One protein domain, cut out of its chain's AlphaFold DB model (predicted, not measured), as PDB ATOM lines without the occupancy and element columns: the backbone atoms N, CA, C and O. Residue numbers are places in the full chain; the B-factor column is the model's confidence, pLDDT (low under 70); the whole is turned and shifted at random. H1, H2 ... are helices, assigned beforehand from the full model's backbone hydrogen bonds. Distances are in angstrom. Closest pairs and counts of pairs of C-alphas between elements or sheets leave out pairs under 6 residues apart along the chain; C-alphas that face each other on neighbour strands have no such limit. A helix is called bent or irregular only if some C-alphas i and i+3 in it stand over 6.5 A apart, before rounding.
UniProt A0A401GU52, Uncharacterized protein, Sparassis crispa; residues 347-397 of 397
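This is residues 347 to 397 of the 397 residues of an uncharacterized protein of Sparassis crispa (UniProt A0A401GU52). One long helix, H2, makes the length of a flat, Z-like shape, with a short helix folded back at each of its ends: H1 on one side at its beginning, H3 on the opposite side at its end. Residues 372 to 381 of H2 stand free, and so do residues 360 to 365. The printed part has 51 residues with three named helices in the order H1, H2, H3 and no named strand; the class is all helix. It is only just extended, close to loose, with a radius of gyration of the C-alphas of 15.1 A, and spans 43 by 25 by 13 A.

Start with H2, residues 364 to 383. H1, residues 354 to 360, touches it at residues 367 to 371 alone; look at the closest C-alphas, those of Gly 358 and Met 367, 6.4 A apart. The two form a helical hairpin, running opposite ways at a shallow tilt of 15 degrees. At the other end find H3, residues 388 to 394, close to H2 but not clearly touching: the closest C-alphas, of Leu 383 and Ala 391, are 6.2 A apart. H2 and H3 run opposite ways at a steep tilt of 41 degrees. H1 and H3 are apart. In H2 every O i to N i+4 pair is within hydrogen-bond range; in H3 2 of 3 are, and in H1 1 of 3, beside 1 of 4 O i to N i+3 pairs.

Find C-alpha 364 at (4.026, -38.268, -29.865); from there H2 runs 28.7 A to C-alpha 383 at (17.397, -28.651, -6.337). H1 begins at (15.462, -39.844, -26.342) and measures 9.3 A; it is irregular, with C-alphas 356 and 359 7.2 A apart. H3 measures 10.2 A and ends at C-alpha 394, (11.924, -22.941, -3.862).

The C-alphas farthest apart, of Ala 360 and Ser 389, are 42.8 A apart. The printed part has no cut, and both links are tight. Mean pLDDT of the printed part is 86.9; look for values under 70 at residues 396 to 397, the latter the chain's last.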
ATOM      1  N   THR A 347      18.936 -29.249 -32.217       71.81
ATOM      2  CA  THR A 347      20.232 -29.629 -31.650       71.81
ATOM      3  C   THR A 347      20.448 -31.121 -31.879       71.81
ATOM      4  O   THR A 347      19.694 -31.935 -31.354       71.81
ATOM      5  N   PHE A 348      21.466 -31.495 -32.654       72.50
ATOM      6  CA  PHE A 348      21.780 -32.897 -32.939       72.50
ATOM      7  C   PHE A 348      22.986 -33.381 -32.136       72.50
ATOM      8  O   PHE A 348      23.896 -32.619 -31.806       72.50
ATOM      9  N   SER A 349      23.001 -34.678 -31.849       80.56
ATOM     10  CA  SER A 349      24.110 -35.382 -31.215       80.56
ATOM     11  C   SER A 349      24.468 -36.604 -32.053       80.56
ATOM     12  O   SER A 349      23.588 -37.248 -32.617       80.56
ATOM     13  N   ASN A 350      25.753 -36.965 -32.090       86.56
ATOM     14  CA  ASN A 350      26.195 -38.231 -32.688       86.56
ATOM     15  C   ASN A 350      25.836 -39.449 -31.818       86.56
ATOM     16  O   ASN A 350      26.019 -40.589 -32.238       86.56
ATOM     17  N   HIS A 351      25.353 -39.217 -30.597       87.94
ATOM     18  CA  HIS A 351      24.856 -40.256 -29.709       87.94
ATOM     19  C   HIS A 351      23.335 -40.329 -29.778       87.94
ATOM     20  O   HIS A 351      22.654 -39.310 -29.622       87.94
ATOM     21  N   GLY A 352      22.824 -41.556 -29.920       89.56
ATOM     22  CA  GLY A 352      21.396 -41.828 -29.821       89.56
ATOM     23  C   GLY A 352      20.838 -41.316 -28.493       89.56
ATOM     24  O   GLY A 352      21.410 -41.581 -27.431       89.56
ATOM     25  N   ASN A 353      19.747 -40.560 -28.542       90.62
ATOM     26  CA  ASN A 353      19.145 -39.939 -27.370       90.62
ATOM     27  C   ASN A 353      17.619 -39.838 -27.498       90.62
ATOM     28  O   ASN A 353      17.059 -39.674 -28.576       90.62
ATOM     29  N   TRP A 354      16.926 -39.889 -26.363       90.56
ATOM     30  CA  TRP A 354      15.462 -39.844 -26.342       90.56
ATOM     31  C   TRP A 354      14.867 -38.481 -26.716       90.56
ATOM     32  O   TRP A 354      13.695 -38.425 -27.076       90.56
ATOM     33  N   GLY A 355      15.644 -37.396 -26.625       86.62
ATOM     34  CA  GLY A 355      15.175 -36.043 -26.926       86.62
ATOM     35  C   GLY A 355      14.927 -35.828 -28.417       86.62
ATOM     36  O   GLY A 355      13.874 -35.320 -28.787       86.62
ATOM     37  N   THR A 356      15.864 -36.255 -29.267       84.75
ATOM     38  CA  THR A 356      15.740 -36.149 -30.729       84.75
ATOM     39  C   THR A 356      15.186 -37.417 -31.365       84.75
ATOM     40  O   THR A 356      14.360 -37.333 -32.269       84.75
ATOM     41  N   ASP A 357      15.585 -38.593 -30.874       89.19
ATOM     42  CA  ASP A 357      15.356 -39.860 -31.584       89.19
ATOM     43  C   ASP A 357      14.152 -40.636 -31.028       89.19
ATOM     44  O   ASP A 357      13.682 -41.595 -31.638       89.19
ATOM     45  N   GLY A 358      13.606 -40.212 -29.881       89.50
ATOM     46  CA  GLY A 358      12.518 -40.909 -29.188       89.50
ATOM     47  C   GLY A 358      11.225 -41.018 -30.002       89.50
ATOM     48  O   GLY A 358      10.498 -42.002 -29.861       89.50
ATOM     49  N   LEU A 359      10.956 -40.062 -30.899       89.25
ATOM     50  CA  LEU A 359       9.790 -40.100 -31.793       89.25
ATOM     51  C   LEU A 359       9.849 -41.244 -32.815       89.25
ATOM     52  O   LEU A 359       8.808 -41.679 -33.294       89.25
ATOM     53  N   ALA A 360      11.037 -41.770 -33.125       92.56
ATOM     54  CA  ALA A 360      11.158 -42.960 -33.964       92.56
ATOM     55  C   ALA A 360      10.752 -44.249 -33.222       92.56
ATOM     56  O   ALA A 360      10.578 -45.291 -33.852       92.56
ATOM     57  N   LEU A 361      10.622 -44.196 -31.890       94.06
ATOM     58  CA  LEU A 361      10.433 -45.362 -31.023       94.06
ATOM     59  C   LEU A 361       9.047 -45.420 -30.364       94.06
ATOM     60  O   LEU A 361       8.655 -46.479 -29.874       94.06
ATOM     61  N   THR A 362       8.311 -44.308 -30.290       94.88
ATOM     62  CA  THR A 362       7.009 -44.249 -29.607       94.88
ATOM     63  C   THR A 362       6.113 -43.125 -30.134       94.88
ATOM     64  O   THR A 362       6.541 -42.270 -30.904       94.88
ATOM     65  N   GLU A 363       4.850 -43.120 -29.708       95.81
ATOM     66  CA  GLU A 363       3.857 -42.116 -30.091       95.81
ATOM     67  C   GLU A 363       4.188 -40.722 -29.528       95.81
ATOM     68  O   GLU A 363       4.713 -40.589 -28.420       95.81
ATOM     69  N   HIS A 364       3.785 -39.667 -30.247       93.44
ATOM     70  CA  HIS A 364       4.026 -38.268 -29.865       93.44
ATOM     71  C   HIS A 364       3.632 -37.947 -28.415       93.44
ATOM     72  O   HIS A 364       4.428 -37.380 -27.668       93.44
ATOM     73  N   CYS A 365       2.421 -38.326 -27.993       95.00
ATOM     74  CA  CYS A 365       1.938 -38.047 -26.639       95.00
ATOM     75  C   CYS A 365       2.745 -38.795 -25.569       95.00
ATOM     76  O   CYS A 365       2.999 -38.250 -24.494       95.00
ATOM     77  N   ALA A 366       3.156 -40.034 -25.847       94.62
ATOM     78  CA  ALA A 366       3.966 -40.827 -24.930       94.62
ATOM     79  C   ALA A 366       5.378 -40.238 -24.787       94.62
ATOM     80  O   ALA A 366       5.847 -40.061 -23.660       94.62
ATOM     81  N   MET A 367       6.011 -39.861 -25.905       94.62
ATOM     82  CA  MET A 367       7.321 -39.204 -25.926       94.62
ATOM     83  C   MET A 367       7.289 -37.882 -25.155       94.62
ATOM     84  O   MET A 367       8.100 -37.684 -24.250       94.62
ATOM     85  N   PHE A 368       6.307 -37.019 -25.438       92.81
ATOM     86  CA  PHE A 368       6.168 -35.730 -24.761       92.81
ATOM     87  C   PHE A 368       5.970 -35.894 -23.249       92.81
ATOM     88  O   PHE A 368       6.665 -35.260 -22.455       92.81
ATOM     89  N   ASN A 369       5.075 -36.797 -22.833       94.50
ATOM     90  CA  ASN A 369       4.834 -37.075 -21.416       94.50
ATOM     91  C   ASN A 369       6.083 -37.611 -20.709       94.50
ATOM     92  O   ASN A 369       6.355 -37.226 -19.569       94.50
ATOM     93  N   TRP A 370       6.838 -38.501 -21.355       94.75
ATOM     94  CA  TRP A 370       8.095 -38.999 -20.808       94.75
ATOM     95  C   TRP A 370       9.131 -37.876 -20.679       94.75
ATOM     96  O   TRP A 370       9.700 -37.712 -19.602       94.75
ATOM     97  N   TYR A 371       9.323 -37.063 -21.724       93.94
ATOM     98  CA  TYR A 371      10.314 -35.983 -21.744       93.94
ATOM     99  C   TYR A 371      10.019 -34.927 -20.673       93.94
ATOM    100  O   TYR A 371      10.900 -34.570 -19.891       93.94
ATOM    101  N   ALA A 372       8.758 -34.503 -20.551       94.62
ATOM    102  CA  ALA A 372       8.326 -33.570 -19.513       94.62
ATOM    103  C   ALA A 372       8.583 -34.119 -18.097       94.62
ATOM    104  O   ALA A 372       9.072 -33.401 -17.221       94.62
ATOM    105  N   ARG A 373       8.314 -35.411 -17.863       95.50
ATOM    106  CA  ARG A 373       8.622 -36.066 -16.579       95.50
ATOM    107  C   ARG A 373      10.128 -36.158 -16.328       95.50
ATOM    108  O   ARG A 373      10.550 -35.930 -15.198       95.50
ATOM    109  N   ALA A 374      10.929 -36.452 -17.351       95.75
ATOM    110  CA  ALA A 374      12.385 -36.504 -17.246       95.75
ATOM    111  C   ALA A 374      12.976 -35.125 -16.902       95.75
ATOM    112  O   ALA A 374      13.837 -35.036 -16.028       95.75
ATOM    113  N   MET A 375      12.461 -34.044 -17.501       94.88
ATOM    114  CA  MET A 375      12.827 -32.674 -17.126       94.88
ATOM    115  C   MET A 375      12.493 -32.383 -15.660       94.88
ATOM    116  O   MET A 375      13.342 -31.879 -14.931       94.88
ATOM    117  N   ALA A 376      11.294 -32.750 -15.196       92.94
ATOM    118  CA  ALA A 376      10.908 -32.560 -13.799       92.94
ATOM    119  C   ALA A 376      11.805 -33.353 -12.831       92.94
ATOM    120  O   ALA A 376      12.226 -32.824 -11.804       92.94
ATOM    121  N   GLN A 377      12.145 -34.602 -13.168       93.19
ATOM    122  CA  GLN A 377      13.080 -35.425 -12.392       93.19
ATOM    123  C   GLN A 377      14.481 -34.807 -12.341       93.19
ATOM    124  O   GLN A 377      15.105 -34.793 -11.279       93.19
ATOM    125  N   PHE A 378      14.961 -34.278 -13.468       92.62
ATOM    126  CA  PHE A 378      16.250 -33.604 -13.548       92.62
ATOM    127  C   PHE A 378      16.265 -32.331 -12.696       92.62
ATOM    128  O   PHE A 378      17.132 -32.191 -11.838       92.62
ATOM    129  N   SER A 379      15.264 -31.460 -12.829       90.81
ATOM    130  CA  SER A 379      15.129 -30.262 -11.993       90.81
ATOM    131  C   SER A 379      15.054 -30.607 -10.503       90.81
ATOM    132  O   SER A 379      15.759 -30.005  -9.697       90.81
ATOM    133  N   ALA A 380      14.277 -31.629 -10.129       88.94
ATOM    134  CA  ALA A 380      14.195 -32.101  -8.747       88.94
ATOM    135  C   ALA A 380      15.546 -32.598  -8.208       88.94
ATOM    136  O   ALA A 380      15.830 -32.436  -7.023       88.94
ATOM    137  N   TYR A 381      16.388 -33.194  -9.059       90.19
ATOM    138  CA  TYR A 381      17.755 -33.546  -8.687       90.19
ATOM    139  C   TYR A 381      18.621 -32.300  -8.468       90.19
ATOM    140  O   TYR A 381      19.272 -32.204  -7.431       90.19
ATOM    141  N   LEU A 382      18.597 -31.335  -9.394       90.12
ATOM    142  CA  LEU A 382      19.401 -30.111  -9.290       90.12
ATOM    143  C   LEU A 382      19.091 -29.323  -8.009       90.12
ATOM    144  O   LEU A 382      20.010 -28.820  -7.366       90.12
ATOM    145  N   LEU A 383      17.823 -29.289  -7.588       87.56
ATOM    146  CA  LEU A 383      17.397 -28.651  -6.337       87.56
ATOM    147  C   LEU A 383      18.015 -29.289  -5.085       87.56
ATOM    148  O   LEU A 383      18.207 -28.598  -4.090       87.56
ATOM    149  N   ARG A 384      18.382 -30.578  -5.122       83.19
ATOM    150  CA  ARG A 384      19.104 -31.239  -4.016       83.19
ATOM    151  C   ARG A 384      20.549 -30.766  -3.884       83.19
ATOM    152  O   ARG A 384      21.168 -31.024  -2.861       83.19
ATOM    153  N   GLY A 385      21.096 -30.129  -4.921       80.50
ATOM    154  CA  GLY A 385      22.425 -29.520  -4.884       80.50
ATOM    155  C   GLY A 385      22.456 -28.165  -4.173       80.50
ATOM    156  O   GLY A 385      23.543 -27.636  -3.943       80.50
ATOM    157  N   LEU A 386      21.296 -27.592  -3.834       84.50
ATOM    158  CA  LEU A 386      21.212 -26.355  -3.063       84.50
ATOM    159  C   LEU A 386      21.331 -26.642  -1.559       84.50
ATOM    160  O   LEU A 386      20.832 -27.669  -1.101       84.50
ATOM    161  N   PRO A 387      21.906 -25.711  -0.772       83.69
ATOM    162  CA  PRO A 387      21.767 -25.725   0.678       83.69
ATOM    163  C   PRO A 387      20.299 -25.854   1.097       83.69
ATOM    164  O   PRO A 387      19.420 -25.214   0.507       83.69
ATOM    165  N   SER A 388      20.043 -26.638   2.142       80.81
ATOM    166  CA  SER A 388      18.708 -26.959   2.657       80.81
ATOM    167  C   SER A 388      17.814 -25.729   2.878       80.81
ATOM    168  O   SER A 388      16.625 -25.751   2.547       80.81
ATOM    169  N   SER A 389      18.396 -24.628   3.360       80.38
ATOM    170  CA  SER A 389      17.711 -23.347   3.559       80.38
ATOM    171  C   SER A 389      17.166 -22.742   2.262       80.38
ATOM    172  O   SER A 389      16.040 -22.256   2.256       80.38
ATOM    173  N   LEU A 390      17.917 -22.818   1.160       81.75
ATOM    174  CA  LEU A 390      17.509 -22.287  -0.145       81.75
ATOM    175  C   LEU A 390      16.527 -23.217  -0.859       81.75
ATOM    176  O   LEU A 390      15.585 -22.753  -1.499       81.75
ATOM    177  N   ALA A 391      16.709 -24.532  -0.720       78.75
ATOM    178  CA  ALA A 391      15.770 -25.503  -1.272       78.75
ATOM    179  C   ALA A 391      14.357 -25.316  -0.685       78.75
ATOM    180  O   ALA A 391      13.372 -25.413  -1.412       78.75
ATOM    181  N   ALA A 392      14.250 -24.997   0.611       76.19
ATOM    182  CA  ALA A 392      12.971 -24.749   1.277       76.19
ATOM    183  C   ALA A 392      12.198 -23.554   0.695       76.19
ATOM    184  O   ALA A 392      10.968 -23.580   0.689       76.19
ATOM    185  N   ASP A 393      12.892 -22.526   0.210       80.00
ATOM    186  CA  ASP A 393      12.249 -21.351  -0.380       80.00
ATOM    187  C   ASP A 393      11.739 -21.629  -1.797       80.00
ATOM    188  O   ASP A 393      10.666 -21.150  -2.157       80.00
ATOM    189  N   PHE A 394      12.420 -22.491  -2.559       75.69
ATOM    190  CA  PHE A 394      11.924 -22.941  -3.862       75.69
ATOM    191  C   PHE A 394      10.590 -23.691  -3.753       75.69
ATOM    192  O   PHE A 394       9.729 -23.522  -4.601       75.69
ATOM    193  N   TYR A 395      10.383 -24.493  -2.704       70.94
ATOM    194  CA  TYR A 395       9.108 -25.198  -2.504       70.94
ATOM    195  C   TYR A 395       7.956 -24.289  -2.040       70.94
ATOM    196  O   TYR A 395       6.814 -24.749  -1.983       70.94
ATOM    197  N   LYS A 396       8.246 -23.040  -1.656       68.81
ATOM    198  CA  LYS A 396       7.240 -22.039  -1.260       68.81
ATOM    199  C   LYS A 396       6.876 -21.079  -2.396       68.81
ATOM    200  O   LYS A 396       5.809 -20.472  -2.317       68.81
ATOM    201  N   ALA A 397       7.783 -20.890  -3.356       58.47
ATOM    202  CA  ALA A 397       7.572 -20.117  -4.578       58.47
ATOM    203  C   ALA A 397       6.731 -20.918  -5.579       58.47
ATOM    204  O   ALA A 397       5.946 -20.271  -6.309       58.47
TER     205      ALA A 397